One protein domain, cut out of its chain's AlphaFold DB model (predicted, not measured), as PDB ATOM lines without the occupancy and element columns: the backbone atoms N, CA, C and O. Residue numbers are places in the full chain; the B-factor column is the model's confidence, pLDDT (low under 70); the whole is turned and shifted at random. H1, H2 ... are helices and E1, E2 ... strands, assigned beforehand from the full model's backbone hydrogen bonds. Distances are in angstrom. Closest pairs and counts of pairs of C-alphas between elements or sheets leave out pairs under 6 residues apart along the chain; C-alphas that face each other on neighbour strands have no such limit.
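What this domain is: This is residues 3 to 56 of the 65 residues of an uncharacterized protein of Nanoarchaeota archaeon (UniProt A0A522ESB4). A small three-stranded sheet makes the middle of this domain, with the long loop of residues 22 to 39 at one end of the longest axis and the helix H2 at the opposite end. A short helix, H1, sits beside the strands. The 54 printed residues hold three named strands and two named helices, in the order E1, E2, H1, E3, H2; the sheet runs E2, E1, E3, all antiparallel, and the class is mixed, helices and strands. The whole is compact, with a radius of gyration of the C-alphas of 11.2 A and spans of 29 by 21 by 16 A.

Where its parts are: Find C-alpha 3 at (208.640, 180.688, 185.573), where E1, residues 3 to 6, begins. Its neighbours are E2, residues 14 to 16, and E3, residues 40 to 44, which is 12.7 A long. H1 holds residues 17 to 21. H2, residues 46 to 55, runs 14.1 A from C-alpha 46 at (213.561, 178.869, 175.941) to C-alpha 55 at (218.684, 166.819, 181.198).

How they stand to each other: Begin at the inner strand E1. It forms a hairpin with E2, where N 5 and O 15 are 2.8 A apart, within hydrogen-bond range. Beside E3, look at N 6 and O 40, also within range at 2.8 A. E2, H1 and E3 form a split strand-helix-strand unit, two strands running the same way with E1 between them, and its crossover is right-handed. H1 is on the sheet at a height of 6.4 A, over none of the strands; its closest C-alphas to E1 are those of Glu 17 and Val 4, 5.4 A apart. H2 only grazes the sheet, with residues 49 to 52, and is apart from H1. In H1 and H2 every O i to N i+4 pair is within hydrogen-bond range.

The domain as a whole: The two C-alphas farthest apart are those of Ser 31 and Glu 46, at 30.8 A. The printed part has no cut; the link from H1 to E3, 18 residues, is long. No printed residue is under pLDDT 70.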
ATOM      1  N   LYS A   3     208.232 180.292 184.224       86.12
ATOM      2  CA  LYS A   3     208.640 180.688 185.573       86.12
ATOM      3  C   LYS A   3     209.053 179.455 186.353       86.12
ATOM      4  O   LYS A   3     208.310 178.476 186.436       86.12
ATOM      5  N   VAL A   4     210.219 179.539 186.965       91.75
ATOM      6  CA  VAL A   4     210.714 178.543 187.911       91.75
ATOM      7  C   VAL A   4     211.013 179.236 189.231       91.75
ATOM      8  O   VAL A   4     211.103 180.460 189.307       91.75
ATOM      9  N   TYR A   5     211.121 178.464 190.299       92.31
ATOM     10  CA  TYR A   5     211.373 178.979 191.634       92.31
ATOM     11  C   TYR A   5     212.619 178.299 192.172       92.31
ATOM     12  O   TYR A   5     212.663 177.076 192.292       92.31
ATOM     13  N   ALA A   6     213.640 179.091 192.467       90.81
ATOM     14  CA  ALA A   6     214.928 178.601 192.921       90.81
ATOM     15  C   ALA A   6     215.131 178.915 194.401       90.81
ATOM     16  O   ALA A   6     214.740 179.967 194.905       90.81
ATOM     17  N   CYS A   7     215.771 177.997 195.110       90.69
ATOM     18  CA  CYS A   7     216.245 178.261 196.451       90.69
ATOM     19  C   CYS A   7     217.406 179.265 196.372       90.69
ATOM     20  O   CYS A   7     218.359 179.002 195.638       90.69
ATOM     21  N   PRO A   8     217.390 180.364 197.149       85.56
ATOM     22  CA  PRO A   8     218.482 181.345 197.160       85.56
ATOM     23  C   PRO A   8     219.799 180.792 197.727       85.56
ATOM     24  O   PRO A   8     220.845 181.429 197.634       85.56
ATOM     25  N   GLY A   9     219.759 179.616 198.360       80.50
ATOM     26  CA  GLY A   9     220.950 178.935 198.848       80.50
ATOM     27  C   GLY A   9     221.748 178.253 197.738       80.50
ATOM     28  O   GLY A   9     221.230 177.896 196.684       80.50
ATOM     29  N   THR A  10     223.006 177.932 198.035       76.56
ATOM     30  CA  THR A  10     223.906 177.182 197.134       76.56
ATOM     31  C   THR A  10     223.483 175.729 196.901       76.56
ATOM     32  O   THR A  10     224.137 175.002 196.159       76.56
ATOM     33  N   CYS A  11     222.389 175.285 197.524       77.81
ATOM     34  CA  CYS A  11     221.838 173.949 197.344       77.81
ATOM     35  C   CYS A  11     221.168 173.744 195.978       77.81
ATOM     36  O   CYS A  11     220.885 172.602 195.628       77.81
ATOM     37  N   GLY A  12     220.919 174.814 195.208       76.94
ATOM     38  CA  GLY A  12     220.510 174.708 193.803       76.94
ATOM     39  C   GLY A  12     219.157 174.026 193.585       76.94
ATOM     40  O   GLY A  12     218.900 173.496 192.508       76.94
ATOM     41  N   GLY A  13     218.301 173.992 194.610       87.00
ATOM     42  CA  GLY A  13     216.955 173.442 194.492       87.00
ATOM     43  C   GLY A  13     216.103 174.347 193.613       87.00
ATOM     44  O   GLY A  13     215.860 175.489 193.989       87.00
ATOM     45  N   ILE A  14     215.653 173.846 192.467       90.38
ATOM     46  CA  ILE A  14     214.780 174.565 191.537       90.38
ATOM     47  C   ILE A  14     213.509 173.739 191.374       90.38
ATOM     48  O   ILE A  14     213.574 172.515 191.258       90.38
ATOM     49  N   VAL A  15     212.358 174.400 191.385       91.38
ATOM     50  CA  VAL A  15     211.053 173.779 191.157       91.38
ATOM     51  C   VAL A  15     210.285 174.558 190.096       91.38
ATOM     52  O   VAL A  15     210.464 175.768 189.943       91.38
ATOM     53  N   SER A  16     209.416 173.875 189.362       91.62
ATOM     54  CA  SER A  16     208.539 174.517 188.383       91.62
ATOM     55  C   SER A  16     207.455 175.341 189.076       91.62
ATOM     56  O   SER A  16     207.133 175.122 190.247       91.62
ATOM     57  N   GLU A  17     206.820 176.249 188.339       91.25
ATOM     58  CA  GLU A  17     205.645 176.967 188.838       91.25
ATOM     59  C   GLU A  17     204.531 176.030 189.334       91.25
ATOM     60  O   GLU A  17     203.898 176.308 190.351       91.25
ATOM     61  N   GLU A  18     204.327 174.886 188.682       90.50
ATOM     62  CA  GLU A  18     203.347 173.880 189.108       90.50
ATOM     63  C   GLU A  18     203.683 173.282 190.481       90.50
ATOM     64  O   GLU A  18     202.831 173.226 191.365       90.50
ATOM     65  N   GLU A  19     204.945 172.908 190.701       90.38
ATOM     66  CA  GLU A  19     205.440 172.386 191.981       90.38
ATOM     67  C   GLU A  19     205.307 173.432 193.100       90.38
ATOM     68  O   GLU A  19     204.861 173.122 194.211       90.38
ATOM     69  N   TYR A  20     205.633 174.690 192.793       91.38
ATOM     70  CA  TYR A  20     205.470 175.813 193.714       91.38
ATOM     71  C   TYR A  20     203.997 176.011 194.107       91.38
ATOM     72  O   TYR A  20     203.668 176.144 195.293       91.38
ATOM     73  N   ASN A  21     203.087 175.973 193.130       91.31
ATOM     74  CA  ASN A  21     201.645 176.065 193.364       91.31
ATOM     75  C   ASN A  21     201.086 174.840 194.098       91.31
ATOM     76  O   ASN A  21     200.169 174.984 194.905       91.31
ATOM     77  N   SER A  22     201.691 173.667 193.905       91.38
ATOM     78  CA  SER A  22     201.352 172.436 194.622       91.38
ATOM     79  C   SER A  22     201.810 172.433 196.089       91.38
ATOM     80  O   SER A  22     201.499 171.494 196.821       91.38
ATOM     81  N   GLY A  23     202.530 173.466 196.542       90.25
ATOM     82  CA  GLY A  23     202.917 173.648 197.942       90.25
ATOM     83  C   GLY A  23     204.419 173.579 198.210       90.25
ATOM     84  O   GLY A  23     204.835 173.879 199.331       90.25
ATOM     85  N   LYS A  24     205.257 173.277 197.208       90.44
ATOM     86  CA  LYS A  24     206.724 173.337 197.336       90.44
ATOM     87  C   LYS A  24     207.214 174.782 197.258       90.44
ATOM     88  O   LYS A  24     207.891 175.175 196.321       90.44
ATOM     89  N   LYS A  25     206.843 175.594 198.248       92.25
ATOM     90  CA  LYS A  25     207.156 177.033 198.293       92.25
ATOM     91  C   LYS A  25     208.445 177.366 199.033       92.25
ATOM     92  O   LYS A  25     208.809 178.535 199.109       92.25
ATOM     93  N   THR A  26     209.110 176.369 199.612       92.06
ATOM     94  CA  THR A  26     210.312 176.552 200.430       92.06
ATOM     95  C   THR A  26     211.425 175.595 200.019       92.06
ATOM     96  O   THR A  26     211.171 174.561 199.400       92.06
ATOM     97  N   CYS A  27     212.668 175.935 200.357       90.25
ATOM     98  CA  CYS A  27     213.815 175.065 200.140       90.25
ATOM     99  C   CYS A  27     213.661 173.774 200.959       90.25
ATOM    100  O   CYS A  27     213.678 173.813 202.190       90.25
ATOM    101  N   GLY A  28     213.533 172.637 200.272       85.06
ATOM    102  CA  GLY A  28     213.272 171.335 200.899       85.06
ATOM    103  C   GLY A  28     214.512 170.538 201.318       85.06
ATOM    104  O   GLY A  28     214.368 169.502 201.955       85.06
ATOM    105  N   ALA A  29     215.721 170.984 200.968       85.19
ATOM    106  CA  ALA A  29     216.951 170.274 201.318       85.19
ATOM    107  C   ALA A  29     217.368 170.583 202.764       85.19
ATOM    108  O   ALA A  29     217.793 171.702 203.048       85.19
ATOM    109  N   GLU A  30     217.281 169.597 203.660       82.62
ATOM    110  CA  GLU A  30     217.621 169.728 205.092       82.62
ATOM    111  C   GLU A  30     219.086 170.119 205.334       82.62
ATOM    112  O   GLU A  30     219.407 170.796 206.305       82.62
ATOM    113  N   SER A  31     219.980 169.735 204.421       82.38
ATOM    114  CA  SER A  31     221.396 170.118 204.441       82.38
ATOM    115  C   SER A  31     221.657 171.538 203.926       82.38
ATOM    116  O   SER A  31     222.791 172.013 203.986       82.38
ATOM    117  N   CYS A  32     220.639 172.231 203.407       83.44
ATOM    118  CA  CYS A  32     220.790 173.586 202.905       83.44
ATOM    119  C   CYS A  32     220.696 174.603 204.042       83.44
ATOM    120  O   CYS A  32     219.763 174.587 204.839       83.44
ATOM    121  N   THR A  33     221.599 175.583 204.051       84.88
ATOM    122  CA  THR A  33     221.565 176.719 204.992       84.88
ATOM    123  C   THR A  33     220.245 177.500 204.935       84.88
ATOM    124  O   THR A  33     219.856 178.151 205.900       84.88
ATOM    125  N   PHE A  34     219.541 177.412 203.804       87.19
ATOM    126  CA  PHE A  34     218.262 178.068 203.550       87.19
ATOM    127  C   PHE A  34     217.068 177.112 203.672       87.19
ATOM    128  O   PHE A  34     215.988 177.435 203.189       87.19
ATOM    129  N   PHE A  35     217.227 175.949 204.309       89.44
ATOM    130  CA  PHE A  35     216.117 175.033 204.573       89.44
ATOM    131  C   PHE A  35     214.919 175.764 205.206       89.44
ATOM    132  O   PHE A  35     215.071 176.551 206.144       89.44
ATOM    133  N   GLY A  36     213.725 175.545 204.649       88.94
ATOM    134  CA  GLY A  36     212.489 176.200 205.086       88.94
ATOM    135  C   GLY A  36     212.344 177.679 204.691       88.94
ATOM    136  O   GLY A  36     211.305 178.278 204.967       88.94
ATOM    137  N   LYS A  37     213.336 178.290 204.029       91.75
ATOM    138  CA  LYS A  37     213.201 179.634 203.441       91.75
ATOM    139  C   LYS A  37     212.373 179.577 202.156       91.75
ATOM    140  O   LYS A  37     212.404 178.549 201.478       91.75
ATOM    141  N   PRO A  38     211.633 180.647 201.817       91.75
ATOM    142  CA  PRO A  38     210.844 180.695 200.593       91.75
ATOM    143  C   PRO A  38     211.734 180.580 199.351       91.75
ATOM    144  O   PRO A  38     212.861 181.077 199.343       91.75
ATOM    145  N   LEU A  39     211.215 179.924 198.315       92.44
ATOM    146  CA  LEU A  39     211.839 179.918 196.996       92.44
ATOM    147  C   LEU A  39     211.631 181.274 196.323       92.44
ATOM    148  O   LEU A  39     210.567 181.884 196.452       92.44
ATOM    149  N   GLU A  40     212.634 181.721 195.582       91.50
ATOM    150  CA  GLU A  40     212.592 182.972 194.838       91.50
ATOM    151  C   GLU A  40     212.227 182.718 193.373       91.50
ATOM    152  O   GLU A  40     212.728 181.763 192.773       91.50
ATOM    153  N   PRO A  41     211.356 183.548 192.775       91.44
ATOM    154  CA  PRO A  41     211.007 183.421 191.369       91.44
ATOM    155  C   PRO A  41     212.223 183.726 190.491       91.44
ATOM    156  O   PRO A  41     212.946 184.698 190.714       91.44
ATOM    157  N   LYS A  42     212.422 182.895 189.473       90.31
ATOM    158  CA  LYS A  42     213.473 183.015 188.470       90.31
ATOM    159  C   LYS A  42     212.879 182.821 187.082       90.31
ATOM    160  O   LYS A  42     211.961 182.021 186.877       90.31
ATOM    161  N   ASP A  43     213.429 183.552 186.127       89.00
ATOM    162  CA  ASP A  43     213.065 183.415 184.727       89.00
ATOM    163  C   ASP A  43     213.767 182.208 184.104       89.00
ATOM    164  O   ASP A  43     214.950 181.949 184.344       89.00
ATOM    165  N   GLN A  44     213.031 181.476 183.274       89.56
ATOM    166  CA  GLN A  44     213.552 180.401 182.445       89.56
ATOM    167  C   GLN A  44     213.409 180.806 180.972       89.56
ATOM    168  O   GLN A  44     212.302 181.032 180.466       89.56
ATOM    169  N   CYS A  45     214.549 180.945 180.287       89.94
ATOM    170  CA  CYS A  45     214.588 181.184 178.846       89.94
ATOM    171  C   CYS A  45     214.275 179.895 178.070       89.94
ATOM    172  O   CYS A  45     214.374 178.798 178.616       89.94
ATOM    173  N   GLU A  46     213.919 180.020 176.789       87.81
ATOM    174  CA  GLU A  46     213.561 178.869 175.941       87.81
ATOM    175  C   GLU A  46     214.708 177.848 175.804       87.81
ATOM    176  O   GLU A  46     214.452 176.647 175.776       87.81
ATOM    177  N   ASP A  47     215.973 178.296 175.795       88.44
ATOM    178  CA  ASP A  47     217.134 177.387 175.771       88.44
ATOM    179  C   ASP A  47     217.245 176.577 177.068       88.44
ATOM    180  O   ASP A  47     217.380 175.352 177.032       88.44
ATOM    181  N   CYS A  48     217.106 177.238 178.221       89.19
ATOM    182  CA  CYS A  48     217.091 176.560 179.513       89.19
ATOM    183  C   CYS A  48     215.886 175.639 179.675       89.19
ATOM    184  O   CYS A  48     216.020 174.582 180.283       89.19
ATOM    185  N   GLU A  49     214.716 176.006 179.151       87.50
ATOM    186  CA  GLU A  49     213.539 175.136 179.142       87.50
ATOM    187  C   GLU A  49     213.838 173.865 178.334       87.50
ATOM    188  O   GLU A  49     213.695 172.753 178.844       87.50
ATOM    189  N   ALA A  50     214.375 174.016 177.119       87.44
ATOM    190  CA  ALA A  50     214.770 172.893 176.276       87.44
ATOM    191  C   ALA A  50     215.863 172.023 176.924       87.44
ATOM    192  O   ALA A  50     215.786 170.793 176.863       87.44
ATOM    193  N   LYS A  51     216.863 172.630 177.579       87.50
ATOM    194  CA  LYS A  51     217.869 171.907 178.376       87.50
ATOM    195  C   LYS A  51     217.234 171.183 179.552       87.50
ATOM    196  O   LYS A  51     217.570 170.029 179.777       87.50
ATOM    197  N   SER A  52     216.273 171.801 180.231       88.00
ATOM    198  CA  SER A  52     215.611 171.186 181.381       88.00
ATOM    199  C   SER A  52     214.834 169.937 181.004       88.00
ATOM    200  O   SER A  52     214.871 168.937 181.717       88.00
ATOM    201  N   VAL A  53     214.181 169.963 179.841       85.44
ATOM    202  CA  VAL A  53     213.500 168.794 179.275       85.44
ATOM    203  C   VAL A  53     214.500 167.710 178.854       85.44
ATOM    204  O   VAL A  53     214.206 166.524 178.993       85.44
ATOM    205  N   ARG A  54     215.682 168.088 178.349       87.25
ATOM    206  CA  ARG A  54     216.723 167.143 177.903       87.25
ATOM    207  C   ARG A  54     217.488 166.488 179.051       87.25
ATOM    208  O   ARG A  54     217.728 165.288 178.993       87.25
ATOM    209  N   ASP A  55     217.890 167.268 180.048       85.62
ATOM    210  CA  ASP A  55     218.684 166.819 181.198       85.62
ATOM    211  C   ASP A  55     217.795 166.234 182.309       85.62
ATOM    212  O   ASP A  55     218.248 165.467 183.154       85.62
ATOM    213  N   GLY A  56     216.502 166.579 182.305       82.38
ATOM    214  CA  GLY A  56     215.564 166.236 183.373       82.38
ATOM    215  C   GLY A  56     215.766 167.062 184.649       82.38
ATOM    216  O   GLY A  56     215.145 166.770 185.672       82.38
TER     217      GLY A  56